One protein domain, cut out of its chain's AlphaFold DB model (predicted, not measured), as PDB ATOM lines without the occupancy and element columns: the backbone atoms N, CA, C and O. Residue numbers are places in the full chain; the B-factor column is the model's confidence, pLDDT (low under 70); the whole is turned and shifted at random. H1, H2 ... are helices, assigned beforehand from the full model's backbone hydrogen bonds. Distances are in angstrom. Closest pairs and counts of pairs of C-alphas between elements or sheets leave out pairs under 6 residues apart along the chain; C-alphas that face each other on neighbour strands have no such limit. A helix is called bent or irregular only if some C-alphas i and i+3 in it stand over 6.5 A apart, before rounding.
ATOM      1  N   ALA A 109       3.404 -39.593 -25.270       91.94
ATOM      2  CA  ALA A 109       2.225 -40.413 -24.969       91.94
ATOM      3  C   ALA A 109       0.895 -39.660 -25.194       91.94
ATOM      4  O   ALA A 109      -0.110 -40.250 -25.591       91.94
ATOM      5  N   ARG A 110       0.882 -38.336 -24.984       93.50
ATOM      6  CA  ARG A 110      -0.284 -37.486 -25.268       93.50
ATOM      7  C   ARG A 110      -0.571 -37.389 -26.767       93.50
ATOM      8  O   ARG A 110      -1.738 -37.432 -27.150       93.50
ATOM      9  N   GLN A 111       0.467 -37.288 -27.595       87.50
ATOM     10  CA  GLN A 111       0.330 -37.256 -29.049       87.50
ATOM     11  C   GLN A 111      -0.130 -38.607 -29.594       87.50
ATOM     12  O   GLN A 111      -1.013 -38.650 -30.447       87.50
ATOM     13  N   LEU A 112       0.387 -39.707 -29.043       87.69
ATOM     14  CA  LEU A 112      -0.034 -41.054 -29.424       87.69
ATOM     15  C   LEU A 112      -1.537 -41.264 -29.176       87.69
ATOM     16  O   LEU A 112      -2.256 -41.684 -30.079       87.69
ATOM     17  N   ARG A 113      -2.039 -40.847 -28.002       89.81
ATOM     18  CA  ARG A 113      -3.479 -40.886 -27.682       89.81
ATOM     19  C   ARG A 113      -4.325 -40.022 -28.622       89.81
ATOM     20  O   ARG A 113      -5.442 -40.404 -28.955       89.81
ATOM     21  N   ARG A 114      -3.814 -38.863 -29.062       91.50
ATOM     22  CA  ARG A 114      -4.506 -38.002 -30.039       91.50
ATOM     23  C   ARG A 114      -4.590 -38.660 -31.413       91.50
ATOM     24  O   ARG A 114      -5.674 -38.681 -31.986       91.50
ATOM     25  N   MET A 115      -3.491 -39.233 -31.905       78.25
ATOM     26  CA  MET A 115      -3.476 -39.945 -33.189       78.25
ATOM     27  C   MET A 115      -4.394 -41.172 -33.165       78.25
ATOM     28  O   MET A 115      -5.135 -41.405 -34.118       78.25
ATOM     29  N   GLU A 116      -4.406 -41.927 -32.063       82.12
ATOM     30  CA  GLU A 116      -5.315 -43.064 -31.888       82.12
ATOM     31  C   GLU A 116      -6.782 -42.614 -31.894       82.12
ATOM     32  O   GLU A 116      -7.601 -43.187 -32.614       82.12
ATOM     33  N   ALA A 117      -7.121 -41.545 -31.162       83.69
ATOM     34  CA  ALA A 117      -8.475 -40.997 -31.137       83.69
ATOM     35  C   ALA A 117      -8.921 -40.473 -32.512       83.69
ATOM     36  O   ALA A 117     -10.055 -40.728 -32.920       83.69
ATOM     37  N   GLN A 118      -8.038 -39.791 -33.249       81.50
ATOM     38  CA  GLN A 118      -8.306 -39.326 -34.615       81.50
ATOM     39  C   GLN A 118      -8.521 -40.496 -35.576       81.50
ATOM     40  O   GLN A 118      -9.502 -40.507 -36.318       81.50
ATOM     41  N   THR A 119      -7.659 -41.514 -35.515       72.88
ATOM     42  CA  THR A 119      -7.785 -42.723 -36.341       72.88
ATOM     43  C   THR A 119      -9.082 -43.464 -36.021       72.88
ATOM     44  O   THR A 119      -9.817 -43.856 -36.924       72.88
ATOM     45  N   LYS A 120      -9.426 -43.596 -34.737       76.06
ATOM     46  CA  LYS A 120     -10.680 -44.213 -34.295       76.06
ATOM     47  C   LYS A 120     -11.902 -43.422 -34.767       76.06
ATOM     48  O   LYS A 120     -12.842 -44.025 -35.274       76.06
ATOM     49  N   ALA A 121     -11.892 -42.095 -34.644       78.38
ATOM     50  CA  ALA A 121     -12.976 -41.240 -35.126       78.38
ATOM     51  C   ALA A 121     -13.136 -41.331 -36.651       78.38
ATOM     52  O   ALA A 121     -14.258 -41.419 -37.150       78.38
ATOM     53  N   PHE A 122     -12.023 -41.374 -37.387       75.56
ATOM     54  CA  PHE A 122     -12.021 -41.581 -38.831       75.56
ATOM     55  C   PHE A 122     -12.634 -42.934 -39.204       75.56
ATOM     56  O   PHE A 122     -13.547 -42.977 -40.029       75.56
ATOM     57  N   LEU A 123     -12.214 -44.023 -38.555       78.62
ATOM     58  CA  LEU A 123     -12.776 -45.358 -38.788       78.62
ATOM     59  C   LEU A 123     -14.267 -45.414 -38.446       78.62
ATOM     60  O   LEU A 123     -15.047 -45.956 -39.219       78.62
ATOM     61  N   MET A 124     -14.687 -44.798 -37.340       75.19
ATOM     62  CA  MET A 124     -16.104 -44.726 -36.966       75.19
ATOM     63  C   MET A 124     -16.948 -43.922 -37.963       75.19
ATOM     64  O   MET A 124     -18.122 -44.226 -38.138       75.19
ATOM     65  N   LYS A 125     -16.372 -42.900 -38.606       81.94
ATOM     66  CA  LYS A 125     -17.082 -42.054 -39.579       81.94
ATOM     67  C   LYS A 125     -17.132 -42.668 -40.980       81.94
ATOM     68  O   LYS A 125     -18.049 -42.370 -41.737       81.94
ATOM     69  N   THR A 126     -16.137 -43.475 -41.335       75.75
ATOM     70  CA  THR A 126     -15.966 -44.012 -42.695       75.75
ATOM     71  C   THR A 126     -16.430 -45.456 -42.840       75.75
ATOM     72  O   THR A 126     -16.847 -45.850 -43.929       75.75
ATOM     73  N   MET A 127     -16.415 -46.249 -41.765       83.81
ATOM     74  CA  MET A 127     -16.920 -47.618 -41.799       83.81
ATOM     75  C   MET A 127     -18.414 -47.663 -41.477       83.81
ATOM     76  O   MET A 127     -18.821 -47.697 -40.320       83.81
ATOM     77  N   ASP A 128     -19.230 -47.703 -42.521       82.94
ATOM     78  CA  ASP A 128     -20.636 -48.099 -42.427       82.94
ATOM     79  C   ASP A 128     -20.820 -49.638 -42.343       82.94
ATOM     80  O   ASP A 128     -19.877 -50.429 -42.478       82.94
ATOM     81  N   ASP A 129     -22.071 -50.082 -42.195       84.81
ATOM     82  CA  ASP A 129     -22.452 -51.504 -42.187       84.81
ATOM     83  C   ASP A 129     -22.086 -52.253 -43.480       84.81
ATOM     84  O   ASP A 129     -22.102 -53.490 -43.513       84.81
ATOM     85  N   THR A 130     -21.776 -51.541 -44.568       85.00
ATOM     86  CA  THR A 130     -21.300 -52.161 -45.811       85.00
ATOM     87  C   THR A 130     -19.842 -52.587 -45.675       85.00
ATOM     88  O   THR A 130     -19.489 -53.681 -46.112       85.00
ATOM     89  N   HIS A 131     -19.004 -51.791 -45.003       85.81
ATOM     90  CA  HIS A 131     -17.613 -52.155 -44.718       85.81
ATOM     91  C   HIS A 131     -17.539 -53.351 -43.781       85.81
ATOM     92  O   HIS A 131     -16.778 -54.276 -44.048       85.81
ATOM     93  N   ILE A 132     -18.389 -53.380 -42.750       85.56
ATOM     94  CA  ILE A 132     -18.472 -54.505 -41.810       85.56
ATOM     95  C   ILE A 132     -18.863 -55.794 -42.542       85.56
ATOM     96  O   ILE A 132     -18.267 -56.842 -42.301       85.56
ATOM     97  N   ARG A 133     -19.825 -55.730 -43.475       87.38
ATOM     98  CA  ARG A 133     -20.224 -56.888 -44.292       87.38
ATOM     99  C   ARG A 133     -19.114 -57.370 -45.225       87.38
ATOM    100  O   ARG A 133     -18.949 -58.578 -45.357       87.38
ATOM    101  N   LEU A 134     -18.339 -56.457 -45.812       88.31
ATOM    102  CA  LEU A 134     -17.221 -56.799 -46.700       88.31
ATOM    103  C   LEU A 134     -16.094 -57.541 -45.976       88.31
ATOM    104  O   LEU A 134     -15.495 -58.447 -46.546       88.31
ATOM    105  N   VAL A 135     -15.834 -57.192 -44.715       90.19
ATOM    106  CA  VAL A 135     -14.769 -57.823 -43.919       90.19
ATOM    107  C   VAL A 135     -15.244 -58.994 -43.059       90.19
ATOM    108  O   VAL A 135     -14.424 -59.690 -42.468       90.19
ATOM    109  N   LYS A 136     -16.557 -59.261 -42.996       89.94
ATOM    110  CA  LYS A 136     -17.157 -60.262 -42.089       89.94
ATOM    111  C   LYS A 136     -16.572 -61.669 -42.254       89.94
ATOM    112  O   LYS A 136     -16.453 -62.392 -41.272       89.94
ATOM    113  N   ASN A 137     -16.211 -62.046 -43.479       89.31
ATOM    114  CA  ASN A 137     -15.722 -63.391 -43.801       89.31
ATOM    115  C   ASN A 137     -14.188 -63.476 -43.856       89.31
ATOM    116  O   ASN A 137     -13.632 -64.539 -44.124       89.31
ATOM    117  N   LEU A 138     -13.494 -62.363 -43.618       92.94
ATOM    118  CA  LEU A 138     -12.047 -62.276 -43.719       92.94
ATOM    119  C   LEU A 138     -11.431 -62.448 -42.332       92.94
ATOM    120  O   LEU A 138     -11.666 -61.679 -41.403       92.94
ATOM    121  N   THR A 139     -10.617 -63.487 -42.185       89.81
ATOM    122  CA  THR A 139     -10.016 -63.857 -40.896       89.81
ATOM    123  C   THR A 139      -8.599 -63.318 -40.715       89.81
ATOM    124  O   THR A 139      -8.006 -63.507 -39.646       89.81
ATOM    125  N   THR A 140      -8.054 -62.653 -41.739       89.12
ATOM    126  CA  THR A 140      -6.697 -62.100 -41.762       89.12
ATOM    127  C   THR A 140      -6.736 -60.574 -41.834       89.12
ATOM    128  O   THR A 140      -7.481 -59.985 -42.616       89.12
ATOM    129  N   ALA A 141      -5.893 -59.916 -41.032       82.31
ATOM    130  CA  ALA A 141      -5.768 -58.456 -41.044       82.31
ATOM    131  C   ALA A 141      -5.350 -57.925 -42.428       82.31
ATOM    132  O   ALA A 141      -5.839 -56.890 -42.873       82.31
ATOM    133  N   PHE A 142      -4.498 -58.674 -43.136       85.06
ATOM    134  CA  PHE A 142      -4.087 -58.348 -44.498       85.06
ATOM    135  C   PHE A 142      -5.239 -58.457 -45.507       85.06
ATOM    136  O   PHE A 142      -5.397 -57.563 -46.333       85.06
ATOM    137  N   GLY A 143      -6.086 -59.491 -45.400       88.88
ATOM    138  CA  GLY A 143      -7.283 -59.622 -46.231       88.88
ATOM    139  C   GLY A 143      -8.248 -58.459 -46.010       88.88
ATOM    140  O   GLY A 143      -8.692 -57.842 -46.972       88.88
ATOM    141  N   ASN A 144      -8.479 -58.079 -44.749       88.19
ATOM    142  CA  ASN A 144      -9.289 -56.904 -44.410       88.19
ATOM    143  C   ASN A 144      -8.750 -55.626 -45.057       88.19
ATOM    144  O   ASN A 144      -9.510 -54.864 -45.656       88.19
ATOM    145  N   PHE A 145      -7.436 -55.405 -44.960       86.12
ATOM    146  CA  PHE A 145      -6.791 -54.238 -45.550       86.12
ATOM    147  C   PHE A 145      -6.897 -54.230 -47.077       86.12
ATOM    148  O   PHE A 145      -7.256 -53.201 -47.639       86.12
ATOM    149  N   GLN A 146      -6.651 -55.358 -47.749       87.44
ATOM    150  CA  GLN A 146      -6.785 -55.448 -49.205       87.44
ATOM    151  C   GLN A 146      -8.222 -55.224 -49.666       87.44
ATOM    152  O   GLN A 146      -8.435 -54.451 -50.589       87.44
ATOM    153  N   THR A 147      -9.214 -55.853 -49.034       89.50
ATOM    154  CA  THR A 147     -10.619 -55.728 -49.454       89.50
ATOM    155  C   THR A 147     -11.170 -54.322 -49.238       89.50
ATOM    156  O   THR A 147     -11.930 -53.821 -50.066       89.50
ATOM    157  N   ILE A 148     -10.783 -53.656 -48.147       87.12
ATOM    158  CA  ILE A 148     -11.125 -52.245 -47.949       87.12
ATOM    159  C   ILE A 148     -10.350 -51.387 -48.955       87.12
ATOM    160  O   ILE A 148     -10.950 -50.551 -49.625       87.12
ATOM    161  N   GLY A 149      -9.046 -51.628 -49.103       84.56
ATOM    162  CA  GLY A 149      -8.169 -50.926 -50.036       84.56
ATOM    163  C   GLY A 149      -8.717 -50.936 -51.456       84.56
ATOM    164  O   GLY A 149      -8.965 -49.872 -52.000       84.56
ATOM    165  N   THR A 150      -9.035 -52.102 -52.017       85.69
ATOM    166  CA  THR A 150      -9.551 -52.230 -53.391       85.69
ATOM    167  C   THR A 150     -10.896 -51.542 -53.596       85.69
ATOM    168  O   THR A 150     -11.116 -50.954 -54.654       85.69
ATOM    169  N   LYS A 151     -11.784 -51.540 -52.591       84.19
ATOM    170  CA  LYS A 151     -13.068 -50.819 -52.661       84.19
ATOM    171  C   LYS A 151     -12.863 -49.313 -52.862       84.19
ATOM    172  O   LYS A 151     -13.621 -48.686 -53.599       84.19
ATOM    173  N   TYR A 152     -11.851 -48.745 -52.209       76.00
ATOM    174  CA  TYR A 152     -11.552 -47.314 -52.267       76.00
ATOM    175  C   TYR A 152     -10.551 -46.953 -53.367       76.00
ATOM    176  O   TYR A 152     -10.657 -45.876 -53.945       76.00
ATOM    177  N   GLU A 153      -9.640 -47.856 -53.714       64.94
ATOM    178  CA  GLU A 153      -8.638 -47.679 -54.766       64.94
ATOM    179  C   GLU A 153      -9.280 -47.763 -56.162       64.94
ATOM    180  O   GLU A 153      -8.892 -47.025 -57.064       64.94
ATOM    181  N   ALA A 154     -10.354 -48.551 -56.321       54.81
ATOM    182  CA  ALA A 154     -11.197 -48.537 -57.522       54.81
ATOM    183  C   ALA A 154     -12.080 -47.275 -57.641       54.81
ATOM    184  O   ALA A 154     -12.607 -46.993 -58.717       54.81
ATOM    185  N   GLN A 155     -12.259 -46.516 -56.552       51.88
ATOM    186  CA  GLN A 155     -13.029 -45.264 -56.529       51.88
ATOM    187  C   GLN A 155     -12.163 -44.010 -56.511       51.88
ATOM    188  O   GLN A 155     -12.665 -42.930 -56.818       51.88
ATOM    189  N   THR A 156     -10.875 -44.117 -56.194       46.94
ATOM    190  CA  THR A 156      -9.906 -43.121 -56.630       46.94
ATOM    191  C   THR A 156      -9.726 -43.329 -58.126       46.94
ATOM    192  O   THR A 156      -9.065 -44.298 -58.500       46.94
TER     193      THR A 156
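What this domain is: This is residues 109 to 156 of the 409 residues of an uncharacterized protein of Phytophthora parasitica (UniProt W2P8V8). A long helix, H1, sticks out as a free arm from a small head, in which the short helix H2 packs on part of H3, the second longest helix. H2 and H3 are set steeply to each other and joined by a five-residue turn, while H1 runs away from the head, makes most of the length of the whole and packs on neither of them. The printed part has 48 residues with three named helices, in the order H1, H2, H3 along the chain, and no named strand; its class is all helix. It is loose, with a radius of gyration of the C-alphas of 12.8 A, and its C-alphas span 34 by 25 by 18 A along their three main axes.

Where its parts are: Begin with the longest helix, H1, residues 109 to 126. Find C-alpha 109, of Ala 109, at (2.225, -40.413, -24.969); from there the helix runs 25.7 A, from first to last C-alpha, to Thr 126, whose C-alpha is at (-15.966, -44.012, -42.695). Along this stretch x falls from 2.225 to -15.966 and z from -24.969 to -42.695. Next look at Met 127 and Asp 128, the two residues of the link to H2. H2 is residues 129 to 135, from Asp 129 to Val 135, seven residues and 10.1 A from first to last C-alpha. Residues 136 to 140 then lead to H3, residues 141 to 153. H3 has 13 residues and is 17.7 A long from first to last C-alpha; it begins at Ala 141 and ends at Glu 153, whose C-alpha you find at (-8.638, -47.679, -54.766). Residues 154 to 156 follow it and belong to no named helix. Of the three helices, none is bent or irregular.

How they stand to each other: Start from H1 and look for neighbours: it touches no helix. H1 and H2 are apart, with no C-alpha of the one within 8 A of the other, although they follow each other in the chain. H1 and H3 are apart by the same measure. Residues 109 to 126, which belong to H1, stand free, with no C-alpha 8 or more residues away along the chain within 10 A. Now go on to the head, where H2 and H3 touch, with 6 pairs of C-alphas within 8 A. The closest C-alphas of the two are those of Val 135 and Asn 144, 5.6 A apart. H3 touches H2 with residues 144 to 148 alone. The lines of H2 and H3 stand at a steep tilt of 55 degrees and run opposite ways. Their centres are 11.1 A apart. In the backbones of H1, H2 and H3, every pair of O of residue i and N of residue i+4 is within hydrogen-bond range.

The domain as a whole: The two C-alphas farthest apart in the domain are those of Ala 109 and Ala 154, at 36.1 A, and from the first to the last printed C-alpha, Ala 109 to Thr 156, it is 34.0 A. Leave out the free residues 109 to 126, and the body of 30 residues spans 26 by 20 by 10 A, with a radius of gyration of 9.0 A. The printed part has no cut. The links from H1 to H2 and from H2 to H3 are both tight. Read the B-factor column for the model's confidence: the mean pLDDT of the printed part is 82.3, and residues 153 to 156 are under 70, of which residue 153 belongs to H3.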